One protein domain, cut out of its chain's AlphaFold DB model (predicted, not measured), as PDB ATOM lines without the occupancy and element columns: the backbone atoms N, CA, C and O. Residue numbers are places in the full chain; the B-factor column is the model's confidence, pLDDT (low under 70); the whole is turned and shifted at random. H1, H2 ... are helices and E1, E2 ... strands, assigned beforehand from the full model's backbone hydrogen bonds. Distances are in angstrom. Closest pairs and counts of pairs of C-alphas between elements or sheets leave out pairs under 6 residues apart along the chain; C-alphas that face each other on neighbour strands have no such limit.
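What this domain is: This is residues 87 to 203 of the 203 residues of the protein "Cysteine protease" of Phytophthora megakarya (UniProt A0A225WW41). What does a first look show? A twisted sheet of five strands has the long helix H3 over one face, while the short helices H1 and H2 sit by the E1 and E2 side and a long tail, residues 186 to 203, runs from the E5 edge to the other face. What is it built of? The printed part has 117 residues with three named helices and five named strands, in the order E1 H1 H2 E2 E3 E4 H3 E5; the class is mixed, helices and strands, with under half of the residues in named elements. How is the sheet ordered, and how large is the whole? The sheet is mixed, in the order E1 E2 E3 E4 E5; the whole is compact, with a radius of gyration of the C-alphas of 13.7 A and spans of 39 by 35 by 26 A.

Where its parts are: Where does the first half run? E1 is residues 89 to 91, from C-alpha 89 at (-13.402, 18.576, 74.362), H1 is 94 to 98 and H2 is 102 to 109. E2, residues 121 to 128, is 22.1 A long, and E3, residues 132 to 139, is 23.3 A long. What follows? E4 is residues 146 to 151, 16.7 A long; H3 is residues 159 to 175, 24.5 A long, from C-alpha 159 at (-10.771, 42.903, 65.076). E5, residues 183 to 185, ends with C-alpha 185 at (-0.244, 32.969, 68.230).

How they stand to each other: How do the strands pair? E2, E3 and E4 form a meander, each strand the antiparallel neighbour of the one before, with N 124 and O 136 at 2.9 A and N 137 and O 148 at 2.8 A. The edge strands are parallel to their neighbours: E1 to E2, with N 123 and O 90 at 2.8 A, and E5 to E4, with N 184 and O 147 at 2.8 A. Where are the helices? H3 is on the sheet, with the C-alphas of Val 128 and Phe 160 the closest of E2 and H3, 6.9 A apart. H1 stands at the sheet's level, and touches H2, closest at the C-alphas of Phe 96 and Lys 105, 5.6 A. What do the helix backbones show? In H2 and H3 every O i to N i+4 pair is within hydrogen-bond range; in H1 0 of 1 is, but 2 of 2 O i to N i+3 pairs are.

The domain as a whole: How far does it reach? The two C-alphas farthest apart are those of Ser 178 and Met 203, at 41.9 A. Is it unbroken? The printed part has no cut, and the link from H2 to E2 is long, with 11 residues. Where is confidence low? The pLDDT is under 70 for residues 154 to 161, 163 to 165 and 167 to 203.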
ATOM      1  N   LYS A  87     -13.338  12.878  74.108       83.81
ATOM      2  CA  LYS A  87     -13.672  13.072  75.525       83.81
ATOM      3  C   LYS A  87     -12.836  14.218  76.108       83.81
ATOM      4  O   LYS A  87     -11.623  14.255  75.928       83.81
ATOM      5  N   GLY A  88     -13.491  15.131  76.823       85.50
ATOM      6  CA  GLY A  88     -12.846  16.305  77.423       85.50
ATOM      7  C   GLY A  88     -12.713  17.514  76.491       85.50
ATOM      8  O   GLY A  88     -12.202  18.538  76.943       85.50
ATOM      9  N   VAL A  89     -13.183  17.419  75.240       89.06
ATOM     10  CA  VAL A  89     -13.402  18.576  74.362       89.06
ATOM     11  C   VAL A  89     -14.818  19.115  74.574       89.06
ATOM     12  O   VAL A  89     -15.789  18.350  74.676       89.06
ATOM     13  N   ARG A  90     -14.932  20.438  74.645       91.06
ATOM     14  CA  ARG A  90     -16.196  21.176  74.602       91.06
ATOM     15  C   ARG A  90     -16.137  22.269  73.561       91.06
ATOM     16  O   ARG A  90     -15.056  22.703  73.179       91.06
ATOM     17  N   ASN A  91     -17.309  22.710  73.138       89.50
ATOM     18  CA  ASN A  91     -17.441  23.735  72.125       89.50
ATOM     19  C   ASN A  91     -18.324  24.856  72.658       89.50
ATOM     20  O   ASN A  91     -19.294  24.590  73.364       89.50
ATOM     21  N   VAL A  92     -18.011  26.085  72.275       87.81
ATOM     22  CA  VAL A  92     -18.951  27.203  72.346       87.81
ATOM     23  C   VAL A  92     -19.797  27.182  71.074       87.81
ATOM     24  O   VAL A  92     -19.281  26.895  69.990       87.81
ATOM     25  N   ASN A  93     -21.097  27.439  71.201       88.50
ATOM     26  CA  ASN A  93     -21.987  27.490  70.049       88.50
ATOM     27  C   ASN A  93     -21.563  28.642  69.116       88.50
ATOM     28  O   ASN A  93     -21.435  29.766  69.592       88.50
ATOM     29  N   PRO A  94     -21.362  28.422  67.804       87.50
ATOM     30  CA  PRO A  94     -20.945  29.488  66.888       87.50
ATOM     31  C   PRO A  94     -21.910  30.675  66.824       87.50
ATOM     32  O   PRO A  94     -21.488  31.789  66.530       87.50
ATOM     33  N   ILE A  95     -23.197  30.462  67.135       86.69
ATOM     34  CA  ILE A  95     -24.185  31.550  67.187       86.69
ATOM     35  C   ILE A  95     -23.827  32.616  68.231       86.69
ATOM     36  O   ILE A  95     -24.234  33.766  68.085       86.69
ATOM     37  N   PHE A  96     -23.022  32.256  69.236       85.38
ATOM     38  CA  PHE A  96     -22.515  33.156  70.261       85.38
ATOM     39  C   PHE A  96     -21.976  34.467  69.674       85.38
ATOM     40  O   PHE A  96     -22.285  35.548  70.180       85.38
ATOM     41  N   SER A  97     -21.184  34.390  68.597       80.94
ATOM     42  CA  SER A  97     -20.521  35.569  68.029       80.94
ATOM     43  C   SER A  97     -21.493  36.519  67.327       80.94
ATOM     44  O   SER A  97     -21.124  37.646  67.017       80.94
ATOM     45  N   ARG A  98     -22.738  36.085  67.084       83.12
ATOM     46  CA  ARG A  98     -23.787  36.893  66.451       83.12
ATOM     47  C   ARG A  98     -24.646  37.669  67.439       83.12
ATOM     48  O   ARG A  98     -25.349  38.581  67.017       83.12
ATOM     49  N   PHE A  99     -24.631  37.314  68.722       85.25
ATOM     50  CA  PHE A  99     -25.360  38.089  69.720       85.25
ATOM     51  C   PHE A  99     -24.689  39.450  69.895       85.25
ATOM     52  O   PHE A  99     -23.484  39.529  70.108       85.25
ATOM     53  N   GLU A 100     -25.459  40.530  69.833       82.31
ATOM     54  CA  GLU A 100     -24.947  41.872  70.139       82.31
ATOM     55  C   GLU A 100     -24.934  42.116  71.655       82.31
ATOM     56  O   GLU A 100     -24.042  42.772  72.192       82.31
ATOM     57  N   ASN A 101     -25.908  41.540  72.368       86.31
ATOM     58  CA  ASN A 101     -26.083  41.726  73.802       86.31
ATOM     59  C   ASN A 101     -25.154  40.802  74.614       86.31
ATOM     60  O   ASN A 101     -25.171  39.578  74.467       86.31
ATOM     61  N   LYS A 102     -24.393  41.393  75.546       82.44
ATOM     62  CA  LYS A 102     -23.518  40.680  76.493       82.44
ATOM     63  C   LYS A 102     -24.261  39.633  77.339       82.44
ATOM     64  O   LYS A 102     -23.704  38.580  77.623       82.44
ATOM     65  N   GLU A 103     -25.500  39.888  77.744       84.50
ATOM     66  CA  GLU A 103     -26.308  38.950  78.536       84.50
ATOM     67  C   GLU A 103     -26.695  37.706  77.730       84.50
ATOM     68  O   GLU A 103     -26.640  36.594  78.252       84.50
ATOM     69  N   GLU A 104     -27.036  37.870  76.449       86.62
ATOM     70  CA  GLU A 104     -27.330  36.749  75.547       86.62
ATOM     71  C   GLU A 104     -26.073  35.926  75.270       86.62
ATOM     72  O   GLU A 104     -26.105  34.700  75.382       86.62
ATOM     73  N   LYS A 105     -24.946  36.610  75.027       84.31
ATOM     74  CA  LYS A 105     -23.610  36.006  74.950       84.31
ATOM     75  C   LYS A 105     -23.313  35.151  76.189       84.31
ATOM     76  O   LYS A 105     -22.984  33.974  76.064       84.31
ATOM     77  N   LEU A 106     -23.463  35.708  77.391       81.31
ATOM     78  CA  LEU A 106     -23.215  34.985  78.645       81.31
ATOM     79  C   LEU A 106     -24.180  33.814  78.844       81.31
ATOM     80  O   LEU A 106     -23.770  32.749  79.302       81.31
ATOM     81  N   LYS A 107     -25.456  33.982  78.492       83.69
ATOM     82  CA  LYS A 107     -26.456  32.918  78.593       83.69
ATOM     83  C   LYS A 107     -26.113  31.730  77.695       83.69
ATOM     84  O   LYS A 107     -26.249  30.594  78.141       83.69
ATOM     85  N   ASP A 108     -25.668  31.983  76.467       83.00
ATOM     86  CA  ASP A 108     -25.255  30.931  75.536       83.00
ATOM     87  C   ASP A 108     -23.947  30.257  75.982       83.00
ATOM     88  O   ASP A 108     -23.890  29.028  76.049       83.00
ATOM     89  N   LEU A 109     -22.947  31.034  76.432       80.12
ATOM     90  CA  LEU A 109     -21.714  30.487  77.024       80.12
ATOM     91  C   LEU A 109     -21.999  29.570  78.217       80.12
ATOM     92  O   LEU A 109     -21.347  28.540  78.365       80.12
ATOM     93  N   ASN A 110     -22.971  29.925  79.055       70.62
ATOM     94  CA  ASN A 110     -23.329  29.167  80.254       70.62
ATOM     95  C   ASN A 110     -24.258  27.970  79.976       70.62
ATOM     96  O   ASN A 110     -24.486  27.168  80.876       70.62
ATOM     97  N   GLY A 111     -24.810  27.819  78.768       70.25
ATOM     98  CA  GLY A 111     -25.786  26.762  78.479       70.25
ATOM     99  C   GLY A 111     -25.210  25.348  78.605       70.25
ATOM    100  O   GLY A 111     -25.841  24.470  79.189       70.25
ATOM    101  N   ASP A 112     -23.989  25.152  78.100       71.88
ATOM    102  CA  ASP A 112     -23.310  23.846  78.035       71.88
ATOM    103  C   ASP A 112     -22.083  23.744  78.962       71.88
ATOM    104  O   ASP A 112     -21.355  22.743  78.941       71.88
ATOM    105  N   ASN A 113     -21.845  24.782  79.773       80.56
ATOM    106  CA  ASN A 113     -20.709  24.913  80.689       80.56
ATOM    107  C   ASN A 113     -19.362  24.445  80.087       80.56
ATOM    108  O   ASN A 113     -18.682  23.565  80.642       80.56
ATOM    109  N   PRO A 114     -18.941  25.009  78.940       83.94
ATOM    110  CA  PRO A 114     -17.746  24.562  78.236       83.94
ATOM    111  C   PRO A 114     -16.478  24.732  79.084       83.94
ATOM    112  O   PRO A 114     -15.554  23.929  78.957       83.94
ATOM    113  N   PHE A 115     -16.459  25.688  80.015       84.25
ATOM    114  CA  PHE A 115     -15.305  26.028  80.854       84.25
ATOM    115  C   PHE A 115     -15.241  25.314  82.217       84.25
ATOM    116  O   PHE A 115     -14.443  25.701  83.063       84.25
ATOM    117  N   GLU A 116     -16.035  24.265  82.461       83.62
ATOM    118  CA  GLU A 116     -15.864  23.434  83.668       83.62
ATOM    119  C   GLU A 116     -14.493  22.725  83.712       83.62
ATOM    120  O   GLU A 116     -14.033  22.196  82.701       83.62
ATOM    121  N   ASP A 117     -13.905  22.576  84.907       79.56
ATOM    122  CA  ASP A 117     -12.574  21.975  85.158       79.56
ATOM    123  C   ASP A 117     -12.341  20.586  84.534       79.56
ATOM    124  O   ASP A 117     -11.205  20.155  84.272       79.56
ATOM    125  N   LYS A 118     -13.424  19.831  84.325       84.25
ATOM    126  CA  LYS A 118     -13.379  18.504  83.698       84.25
ATOM    127  C   LYS A 118     -13.039  18.585  82.204       84.25
ATOM    128  O   LYS A 118     -12.498  17.624  81.653       84.25
ATOM    129  N   ASN A 119     -13.328  19.715  81.567       87.88
ATOM    130  CA  ASN A 119     -13.078  19.969  80.158       87.88
ATOM    131  C   ASN A 119     -11.640  20.461  80.000       87.88
ATOM    132  O   ASN A 119     -11.181  21.375  80.677       87.88
ATOM    133  N   LYS A 120     -10.887  19.790  79.133       89.00
ATOM    134  CA  LYS A 120      -9.452  20.040  78.960       89.00
ATOM    135  C   LYS A 120      -9.162  20.931  77.772       89.00
ATOM    136  O   LYS A 120      -8.115  21.566  77.744       89.00
ATOM    137  N   ILE A 121     -10.075  20.955  76.809       89.75
ATOM    138  CA  ILE A 121      -9.975  21.763  75.607       89.75
ATOM    139  C   ILE A 121     -11.351  22.364  75.331       89.75
ATOM    140  O   ILE A 121     -12.345  21.634  75.330       89.75
ATOM    141  N   VAL A 122     -11.396  23.666  75.064       88.81
ATOM    142  CA  VAL A 122     -12.591  24.357  74.570       88.81
ATOM    143  C   VAL A 122     -12.317  24.895  73.172       88.81
ATOM    144  O   VAL A 122     -11.289  25.527  72.937       88.81
ATOM    145  N   LEU A 123     -13.228  24.611  72.248       89.56
ATOM    146  CA  LEU A 123     -13.207  25.083  70.869       89.56
ATOM    147  C   LEU A 123     -14.209  26.222  70.717       89.56
ATOM    148  O   LEU A 123     -15.360  26.111  71.138       89.56
ATOM    149  N   LEU A 124     -13.773  27.297  70.081       87.25
ATOM    150  CA  LEU A 124     -14.592  28.455  69.772       87.25
ATOM    151  C   LEU A 124     -14.462  28.742  68.282       87.25
ATOM    152  O   LEU A 124     -13.350  28.868  67.776       87.25
ATOM    153  N   ALA A 125     -15.594  28.857  67.600       88.00
ATOM    154  CA  ALA A 125     -15.654  29.419  66.261       88.00
ATOM    155  C   ALA A 125     -16.278  30.811  66.344       88.00
ATOM    156  O   ALA A 125     -17.264  31.004  67.054       88.00
ATOM    157  N   LEU A 126     -15.690  31.763  65.632       84.00
ATOM    158  CA  LEU A 126     -16.085  33.164  65.620       84.00
ATOM    159  C   LEU A 126     -16.452  33.560  64.197       84.00
ATOM    160  O   LEU A 126     -15.643  33.411  63.281       84.00
ATOM    161  N   HIS A 127     -17.669  34.068  64.032       84.69
ATOM    162  CA  HIS A 127     -18.110  34.704  62.801       84.69
ATOM    163  C   HIS A 127     -17.960  36.215  62.935       84.69
ATOM    164  O   HIS A 127     -18.753  36.859  63.624       84.69
ATOM    165  N   VAL A 128     -16.957  36.779  62.274       77.75
ATOM    166  CA  VAL A 128     -16.581  38.184  62.422       77.75
ATOM    167  C   VAL A 128     -17.029  38.989  61.215       77.75
ATOM    168  O   VAL A 128     -16.884  38.575  60.060       77.75
ATOM    169  N   GLY A 129     -17.625  40.150  61.492       74.00
ATOM    170  CA  GLY A 129     -18.142  41.061  60.467       74.00
ATOM    171  C   GLY A 129     -19.195  40.432  59.551       74.00
ATOM    172  O   GLY A 129     -19.390  40.918  58.441       74.00
ATOM    173  N   ASN A 130     -19.830  39.337  59.991       75.06
ATOM    174  CA  ASN A 130     -20.745  38.517  59.195       75.06
ATOM    175  C   ASN A 130     -20.148  38.047  57.847       75.06
ATOM    176  O   ASN A 130     -20.883  37.851  56.879       75.06
ATOM    177  N   ASN A 131     -18.818  37.942  57.772       80.00
ATOM    178  CA  ASN A 131     -18.101  37.704  56.521       80.00
ATOM    179  C   ASN A 131     -16.906  36.751  56.657       80.00
ATOM    180  O   ASN A 131     -16.347  36.310  55.658       80.00
ATOM    181  N   HIS A 132     -16.439  36.473  57.868       82.62
ATOM    182  CA  HIS A 132     -15.227  35.685  58.038       82.62
ATOM    183  C   HIS A 132     -15.335  34.753  59.227       82.62
ATOM    184  O   HIS A 132     -15.810  35.152  60.288       82.62
ATOM    185  N   TRP A 133     -14.871  33.521  59.043       84.06
ATOM    186  CA  TRP A 133     -14.782  32.538  60.109       84.06
ATOM    187  C   TRP A 133     -13.347  32.431  60.602       84.06
ATOM    188  O   TRP A 133     -12.429  32.126  59.843       84.06
ATOM    189  N   CYS A 134     -13.174  32.605  61.903       83.56
ATOM    190  CA  CYS A 134     -11.948  32.275  62.611       83.56
ATOM    191  C   CYS A 134     -12.280  31.416  63.836       83.56
ATOM    192  O   CYS A 134     -13.437  31.048  64.075       83.56
ATOM    193  N   GLY A 135     -11.272  31.028  64.606       83.81
ATOM    194  CA  GLY A 135     -11.512  30.244  65.806       83.81
ATOM    195  C   GLY A 135     -10.413  30.345  66.840       83.81
ATOM    196  O   GLY A 135      -9.296  30.766  66.561       83.81
ATOM    197  N   ALA A 136     -10.732  29.909  68.050       83.69
ATOM    198  CA  ALA A 136      -9.789  29.807  69.143       83.69
ATOM    199  C   ALA A 136      -9.882  28.436  69.815       83.69
ATOM    200  O   ALA A 136     -10.934  27.797  69.870       83.69
ATOM    201  N   VAL A 137      -8.749  27.990  70.342       86.94
ATOM    202  CA  VAL A 137      -8.625  26.803  71.176       86.94
ATOM    203  C   VAL A 137      -8.110  27.240  72.530       86.94
ATOM    204  O   VAL A 137      -6.998  27.752  72.635       86.94
ATOM    205  N   PHE A 138      -8.903  26.993  73.563       85.25
ATOM    206  CA  PHE A 138      -8.480  27.121  74.949       85.25
ATOM    207  C   PHE A 138      -8.003  25.757  75.409       85.25
ATOM    208  O   PHE A 138      -8.779  24.802  75.453       85.25
ATOM    209  N   ASP A 139      -6.725  25.654  75.735       88.25
ATOM    210  CA  ASP A 139      -6.137  24.448  76.284       88.25
ATOM    211  C   ASP A 139      -5.898  24.640  77.781       88.25
ATOM    212  O   ASP A 139      -5.147  25.518  78.210       88.25
ATOM    213  N   PHE A 140      -6.556  23.810  78.584       85.06
ATOM    214  CA  PHE A 140      -6.455  23.806  80.041       85.06
ATOM    215  C   PHE A 140      -5.584  22.657  80.561       85.06
ATOM    216  O   PHE A 140      -5.451  22.469  81.773       85.06
ATOM    217  N   ARG A 141      -4.976  21.855  79.678       86.38
ATOM    218  CA  ARG A 141      -4.037  20.802  80.083       86.38
ATOM    219  C   ARG A 141      -2.773  21.438  80.645       86.38
ATOM    220  O   ARG A 141      -2.245  22.390  80.084       86.38
ATOM    221  N   ARG A 142      -2.257  20.874  81.737       83.12
ATOM    222  CA  ARG A 142      -1.109  21.420  82.478       83.12
ATOM    223  C   ARG A 142       0.106  21.706  81.587       83.12
ATOM    224  O   ARG A 142       0.733  22.747  81.752       83.12
ATOM    225  N   ASP A 143       0.398  20.812  80.646       83.31
ATOM    226  CA  ASP A 143       1.632  20.851  79.851       83.31
ATOM    227  C   ASP A 143       1.521  21.703  78.576       83.31
ATOM    228  O   ASP A 143       2.529  22.023  77.949       83.31
ATOM    229  N   SER A 144       0.305  22.083  78.182       80.81
ATOM    230  CA  SER A 144       0.028  22.831  76.949       80.81
ATOM    231  C   SER A 144      -0.919  24.008  77.173       80.81
ATOM    232  O   SER A 144      -1.528  24.504  76.228       80.81
ATOM    233  N   ARG A 145      -1.025  24.468  78.426       83.88
ATOM    234  CA  ARG A 145      -1.965  25.508  78.835       83.88
ATOM    235  C   ARG A 145      -1.749  26.793  78.043       83.88
ATOM    236  O   ARG A 145      -0.647  27.346  78.038       83.88
ATOM    237  N   GLY A 146      -2.810  27.292  77.430       81.38
ATOM    238  CA  GLY A 146      -2.747  28.495  76.613       81.38
ATOM    239  C   GLY A 146      -3.985  28.677  75.754       81.38
ATOM    240  O   GLY A 146      -4.872  27.825  75.723       81.38
ATOM    241  N   ILE A 147      -4.023  29.803  75.054       80.56
ATOM    242  CA  ILE A 147      -5.018  30.059  74.014       80.56
ATOM    243  C   ILE A 147      -4.300  30.091  72.686       80.56
ATOM    244  O   ILE A 147      -3.254  30.730  72.568       80.56
ATOM    245  N   THR A 148      -4.862  29.427  71.690       81.00
ATOM    246  CA  THR A 148      -4.367  29.508  70.323       81.00
ATOM    247  C   THR A 148      -5.476  29.968  69.402       81.00
ATOM    248  O   THR A 148      -6.538  29.357  69.376       81.00
ATOM    249  N   VAL A 149      -5.219  31.038  68.657       77.75
ATOM    250  CA  VAL A 149      -6.153  31.611  67.682       77.75
ATOM    251  C   VAL A 149      -5.779  31.130  66.281       77.75
ATOM    252  O   VAL A 149      -4.597  30.996  65.959       77.75
ATOM    253  N   PHE A 150      -6.793  30.862  65.465       77.12
ATOM    254  CA  PHE A 150      -6.696  30.410  64.085       77.12
ATOM    255  C   PHE A 150      -7.501  31.326  63.197       77.12
ATOM    256  O   PHE A 150      -8.708  31.473  63.370       77.12
ATOM    257  N   ASP A 151      -6.817  31.881  62.214       77.38
ATOM    258  CA  ASP A 151      -7.409  32.692  61.176       77.38
ATOM    259  C   ASP A 151      -6.814  32.235  59.842       77.38
ATOM    260  O   ASP A 151      -5.599  32.296  59.641       77.38
ATOM    261  N   THR A 152      -7.660  31.727  58.945       72.94
ATOM    262  CA  THR A 152      -7.234  31.283  57.612       72.94
ATOM    263  C   THR A 152      -6.840  32.448  56.708       72.94
ATOM    264  O   THR A 152      -6.106  32.234  55.748       72.94
ATOM    265  N   LEU A 153      -7.296  33.669  57.004       72.00
ATOM    266  CA  LEU A 153      -6.989  34.873  56.237       72.00
ATOM    267  C   LEU A 153      -5.649  35.502  56.660       72.00
ATOM    268  O   LEU A 153      -5.066  36.250  55.881       72.00
ATOM    269  N   GLN A 154      -5.139  35.167  57.855       65.00
ATOM    270  CA  GLN A 154      -3.842  35.609  58.398       65.00
ATOM    271  C   GLN A 154      -3.567  37.122  58.243       65.00
ATOM    272  O   GLN A 154      -2.429  37.537  58.020       65.00
ATOM    273  N   THR A 155      -4.589  37.979  58.341       58.44
ATOM    274  CA  THR A 155      -4.406  39.430  58.172       58.44
ATOM    275  C   THR A 155      -3.906  40.088  59.456       58.44
ATOM    276  O   THR A 155      -4.426  39.831  60.538       58.44
ATOM    277  N   ALA A 156      -2.920  40.981  59.323       53.34
ATOM    278  CA  ALA A 156      -2.263  41.675  60.436       53.34
ATOM    279  C   ALA A 156      -3.145  42.710  61.170       53.34
ATOM    280  O   ALA A 156      -2.772  43.164  62.248       53.34
ATOM    281  N   GLU A 157      -4.299  43.081  60.609       54.16
ATOM    282  CA  GLU A 157      -5.265  43.995  61.227       54.16
ATOM    283  C   GLU A 157      -6.470  43.203  61.738       54.16
ATOM    284  O   GLU A 157      -7.287  42.717  60.958       54.16
ATOM    285  N   SER A 158      -6.576  43.017  63.050       54.78
ATOM    286  CA  SER A 158      -7.402  41.941  63.602       54.78
ATOM    287  C   SER A 158      -8.381  42.437  64.663       54.78
ATOM    288  O   SER A 158      -8.137  42.311  65.862       54.78
ATOM    289  N   LYS A 159      -9.568  42.855  64.217       63.41
ATOM    290  CA  LYS A 159     -10.771  42.903  65.076       63.41
ATOM    291  C   LYS A 159     -11.051  41.550  65.762       63.41
ATOM    292  O   LYS A 159     -11.728  41.483  66.777       63.41
ATOM    293  N   PHE A 160     -10.481  40.473  65.216       66.56
ATOM    294  CA  PHE A 160     -10.557  39.102  65.715       66.56
ATOM    295  C   PHE A 160      -9.923  38.909  67.103       66.56
ATOM    296  O   PHE A 160     -10.425  38.099  67.883       66.56
ATOM    297  N   TYR A 161      -8.823  39.612  67.418       65.19
ATOM    298  CA  TYR A 161      -8.179  39.470  68.731       65.19
ATOM    299  C   TYR A 161      -8.981  40.161  69.824       65.19
ATOM    300  O   TYR A 161      -9.139  39.563  70.882       65.19
ATOM    301  N   ASP A 162      -9.539  41.339  69.544       70.56
ATOM    302  CA  ASP A 162     -10.367  42.073  70.505       70.56
ATOM    303  C   ASP A 162     -11.588  41.230  70.919       70.56
ATOM    304  O   ASP A 162     -11.856  41.061  72.105       70.56
ATOM    305  N   GLU A 163     -12.263  40.577  69.962       68.56
ATOM    306  CA  GLU A 163     -13.379  39.662  70.256       68.56
ATOM    307  C   GLU A 163     -12.942  38.411  71.046       68.56
ATOM    308  O   GLU A 163     -13.654  37.955  71.948       68.56
ATOM    309  N   CYS A 164     -11.765  37.849  70.741       67.62
ATOM    310  CA  CYS A 164     -11.200  36.733  71.508       67.62
ATOM    311  C   CYS A 164     -10.845  37.148  72.944       67.62
ATOM    312  O   CYS A 164     -11.060  36.375  73.880       67.62
ATOM    313  N   GLU A 165     -10.286  38.345  73.120       69.56
ATOM    314  CA  GLU A 165      -9.878  38.901  74.408       69.56
ATOM    315  C   GLU A 165     -11.090  39.261  75.272       69.56
ATOM    316  O   GLU A 165     -11.133  38.905  76.450       69.56
ATOM    317  N   GLU A 166     -12.130  39.866  74.699       72.50
ATOM    318  CA  GLU A 166     -13.399  40.090  75.394       72.50
ATOM    319  C   GLU A 166     -13.998  38.778  75.905       72.50
ATOM    320  O   GLU A 166     -14.439  38.694  77.053       72.50
ATOM    321  N   LEU A 167     -13.984  37.726  75.082       67.81
ATOM    322  CA  LEU A 167     -14.507  36.419  75.467       67.81
ATOM    323  C   LEU A 167     -13.673  35.763  76.560       67.81
ATOM    324  O   LEU A 167     -14.225  35.168  77.489       67.81
ATOM    325  N   LEU A 168     -12.352  35.895  76.470       65.31
ATOM    326  CA  LEU A 168     -11.427  35.477  77.511       65.31
ATOM    327  C   LEU A 168     -11.725  36.154  78.834       65.31
ATOM    328  O   LEU A 168     -11.819  35.466  79.848       65.31
ATOM    329  N   ASN A 169     -11.915  37.467  78.813       68.81
ATOM    330  CA  ASN A 169     -12.218  38.250  79.998       68.81
ATOM    331  C   ASN A 169     -13.569  37.833  80.589       68.81
ATOM    332  O   ASN A 169     -13.627  37.472  81.763       68.81
ATOM    333  N   MET A 170     -14.621  37.733  79.768       68.88
ATOM    334  CA  MET A 170     -15.942  37.254  80.206       68.88
ATOM    335  C   MET A 170     -15.891  35.839  80.799       68.88
ATOM    336  O   MET A 170     -16.537  35.562  81.809       68.88
ATOM    337  N   SER A 171     -15.109  34.944  80.193       63.56
ATOM    338  CA  SER A 171     -14.977  33.561  80.652       63.56
ATOM    339  C   SER A 171     -14.144  33.472  81.931       63.56
ATOM    340  O   SER A 171     -14.523  32.749  82.850       63.56
ATOM    341  N   CYS A 172     -13.035  34.214  82.034       61.22
ATOM    342  CA  CYS A 172     -12.157  34.235  83.209       61.22
ATOM    343  C   CYS A 172     -12.844  34.845  84.436       61.22
ATOM    344  O   CYS A 172     -12.695  34.305  85.533       61.22
ATOM    345  N   GLU A 173     -13.637  35.906  84.252       60.50
ATOM    346  CA  GLU A 173     -14.473  36.504  85.305       60.50
ATOM    347  C   GLU A 173     -15.471  35.492  85.892       60.50
ATOM    348  O   GLU A 173     -15.776  35.545  87.081       60.50
ATOM    349  N   HIS A 174     -15.944  34.540  85.081       53.88
ATOM    350  CA  HIS A 174     -16.905  33.513  85.493       53.88
ATOM    351  C   HIS A 174     -16.276  32.228  86.053       53.88
ATOM    352  O   HIS A 174     -16.915  31.534  86.841       53.88
ATOM    353  N   SER A 175     -15.052  31.874  85.649       49.84
ATOM    354  CA  SER A 175     -14.477  30.539  85.896       49.84
ATOM    355  C   SER A 175     -13.434  30.475  87.023       49.84
ATOM    356  O   SER A 175     -12.847  29.419  87.245       49.84
ATOM    357  N   CYS A 176     -13.201  31.561  87.776       45.62
ATOM    358  CA  CYS A 176     -12.224  31.603  88.884       45.62
ATOM    359  C   CYS A 176     -10.806  31.127  88.488       45.62
ATOM    360  O   CYS A 176     -10.036  30.651  89.328       45.62
ATOM    361  N   ILE A 177     -10.430  31.254  87.211       49.16
ATOM    362  CA  ILE A 177      -9.115  30.857  86.704       49.16
ATOM    363  C   ILE A 177      -8.096  31.931  87.117       49.16
ATOM    364  O   ILE A 177      -7.834  32.888  86.398       49.16
ATOM    365  N   SER A 178      -7.496  31.768  88.297       40.84
ATOM    366  CA  SER A 178      -6.603  32.729  88.976       40.84
ATOM    367  C   SER A 178      -5.247  33.002  88.297       40.84
ATOM    368  O   SER A 178      -4.395  33.702  88.837       40.84
ATOM    369  N   SER A 179      -5.022  32.461  87.103       47.50
ATOM    370  CA  SER A 179      -3.844  32.731  86.273       47.50
ATOM    371  C   SER A 179      -4.264  32.643  84.812       47.50
ATOM    372  O   SER A 179      -4.511  31.545  84.318       47.50
ATOM    373  N   GLY A 180      -4.398  33.784  84.136       42.19
ATOM    374  CA  GLY A 180      -4.802  33.829  82.730       42.19
ATOM    375  C   GLY A 180      -3.904  32.929  81.863       42.19
ATOM    376  O   GLY A 180      -2.682  32.937  82.050       42.19
ATOM    377  N   PRO A 181      -4.462  32.109  80.954       49.66
ATOM    378  CA  PRO A 181      -3.645  31.377  79.997       49.66
ATOM    379  C   PRO A 181      -2.851  32.370  79.135       49.66
ATOM    380  O   PRO A 181      -3.389  33.382  78.697       49.66
ATOM    381  N   GLN A 182      -1.571  32.089  78.873       49.84
ATOM    382  CA  GLN A 182      -0.807  32.889  77.913       49.84
ATOM    383  C   GLN A 182      -1.405  32.697  76.515       49.84
ATOM    384  O   GLN A 182      -1.522  31.564  76.035       49.84
ATOM    385  N   VAL A 183      -1.773  33.801  75.863       51.59
ATOM    386  CA  VAL A 183      -2.156  33.805  74.450       51.59
ATOM    387  C   VAL A 183      -0.913  33.469  73.632       51.59
ATOM    388  O   VAL A 183       0.118  34.133  73.742       51.59
ATOM    389  N   ARG A 184      -0.989  32.411  72.829       56.03
ATOM    390  CA  ARG A 184       0.053  32.029  71.878       56.03
ATOM    391  C   ARG A 184      -0.537  32.095  70.483       56.03
ATOM    392  O   ARG A 184      -1.418  31.313  70.137       56.03
ATOM    393  N   ILE A 185      -0.014  33.001  69.672       49.84
ATOM    394  CA  ILE A 185      -0.244  32.969  68.230       49.84
ATOM    395  C   ILE A 185       0.633  31.834  67.705       49.84
ATOM    396  O   ILE A 185       1.855  31.877  67.842       49.84
ATOM    397  N   SER A 186       0.023  30.775  67.187       51.06
ATOM    398  CA  SER A 186       0.771  29.683  66.569       51.06
ATOM    399  C   SER A 186       0.129  29.293  65.257       51.06
ATOM    400  O   SER A 186      -1.098  29.270  65.153       51.06
ATOM    401  N   GLU A 187       0.959  28.875  64.311       44.69
ATOM    402  CA  GLU A 187       0.518  28.146  63.134       44.69
ATOM    403  C   GLU A 187      -0.094  26.805  63.575       44.69
ATOM    404  O   GLU A 187       0.593  25.819  63.823       44.69
ATOM    405  N   ILE A 188      -1.420  26.799  63.701       49.78
ATOM    406  CA  ILE A 188      -2.289  25.617  63.685       49.78
ATOM    407  C   ILE A 188      -2.073  24.617  64.855       49.78
ATOM    408  O   ILE A 188      -1.276  23.678  64.794       49.78
ATOM    409  N   HIS A 189      -2.903  24.713  65.906       52.47
ATOM    410  CA  HIS A 189      -3.043  23.656  66.911       52.47
ATOM    411  C   HIS A 189      -3.641  22.417  66.230       52.47
ATOM    412  O   HIS A 189      -4.586  22.542  65.449       52.47
ATOM    413  N   PRO A 190      -3.175  21.196  66.540       53.91
ATOM    414  CA  PRO A 190      -3.559  19.992  65.802       53.91
ATOM    415  C   PRO A 190      -5.062  19.708  65.772       53.91
ATOM    416  O   PRO A 190      -5.544  19.110  64.818       53.91
ATOM    417  N   VAL A 191      -5.785  20.119  66.817       53.25
ATOM    418  CA  VAL A 191      -7.248  19.972  66.911       53.25
ATOM    419  C   VAL A 191      -7.971  21.048  66.094       53.25
ATOM    420  O   VAL A 191      -9.002  20.766  65.499       53.25
ATOM    421  N   ALA A 192      -7.412  22.256  65.995       52.59
ATOM    422  CA  ALA A 192      -7.966  23.323  65.161       52.59
ATOM    423  C   ALA A 192      -7.678  23.121  63.672       52.59
ATOM    424  O   ALA A 192      -8.511  23.462  62.840       52.59
ATOM    425  N   ALA A 193      -6.552  22.479  63.342       53.44
ATOM    426  CA  ALA A 193      -6.242  22.012  61.990       53.44
ATOM    427  C   ALA A 193      -7.378  21.173  61.387       53.44
ATOM    428  O   ALA A 193      -7.537  21.137  60.174       53.44
ATOM    429  N   LEU A 194      -8.144  20.471  62.232       54.47
ATOM    430  CA  LEU A 194      -9.250  19.612  61.812       54.47
ATOM    431  C   LEU A 194     -10.530  20.404  61.497       54.47
ATOM    432  O   LEU A 194     -11.308  19.955  60.663       54.47
ATOM    433  N   LEU A 195     -10.734  21.567  62.130       53.47
ATOM    434  CA  LEU A 195     -11.863  22.471  61.862       53.47
ATOM    435  C   LEU A 195     -11.605  23.406  60.680       53.47
ATOM    436  O   LEU A 195     -12.524  23.694  59.927       53.47
ATOM    437  N   PHE A 196     -10.363  23.870  60.533       51.34
ATOM    438  CA  PHE A 196      -9.987  24.936  59.600       51.34
ATOM    439  C   PHE A 196      -8.931  24.480  58.582       51.34
ATOM    440  O   PHE A 196      -8.167  25.287  58.058       51.34
ATOM    441  N   SER A 197      -8.849  23.168  58.320       47.16
ATOM    442  CA  SER A 197      -8.044  22.621  57.219       47.16
ATOM    443  C   SER A 197      -8.394  23.353  55.917       47.16
ATOM    444  O   SER A 197      -9.576  23.632  55.708       47.16
ATOM    445  N   PRO A 198      -7.434  23.595  55.004       38.78
ATOM    446  CA  PRO A 198      -7.673  24.271  53.723       38.78
ATOM    447  C   PRO A 198      -8.775  23.641  52.851       38.78
ATOM    448  O   PRO A 198      -9.222  24.271  51.900       38.78
ATOM    449  N   PHE A 199      -9.277  22.448  53.185       36.72
ATOM    450  CA  PHE A 199     -10.503  21.903  52.592       36.72
ATOM    451  C   PHE A 199     -11.765  22.751  52.859       36.72
ATOM    452  O   PHE A 199     -12.676  22.712  52.044       36.72
ATOM    453  N   TRP A 200     -11.813  23.529  53.947       36.66
ATOM    454  CA  TRP A 200     -12.915  24.454  54.271       36.66
ATOM    455  C   TRP A 200     -12.752  25.839  53.623       36.66
ATOM    456  O   TRP A 200     -13.682  26.634  53.649       36.66
ATOM    457  N   SER A 201     -11.579  26.136  53.054       31.36
ATOM    458  CA  SER A 201     -11.299  27.385  52.321       31.36
ATOM    459  C   SER A 201     -11.274  27.194  50.799       31.36
ATOM    460  O   SER A 201     -11.117  28.168  50.068       31.36
ATOM    461  N   ALA A 202     -11.370  25.946  50.323       28.72
ATOM    462  CA  ALA A 202     -11.305  25.565  48.909       28.72
ATOM    463  C   ALA A 202     -12.605  24.932  48.370       28.72
ATOM    464  O   ALA A 202     -12.628  24.499  47.216       28.72
ATOM    465  N   MET A 203     -13.658  24.872  49.191       34.00
ATOM    466  CA  MET A 203     -15.050  24.812  48.733       34.00
ATOM    467  C   MET A 203     -15.587  26.230  48.863       34.00
ATOM    468  O   MET A 203     -15.931  26.816  47.819       34.00
TER     469      MET A 203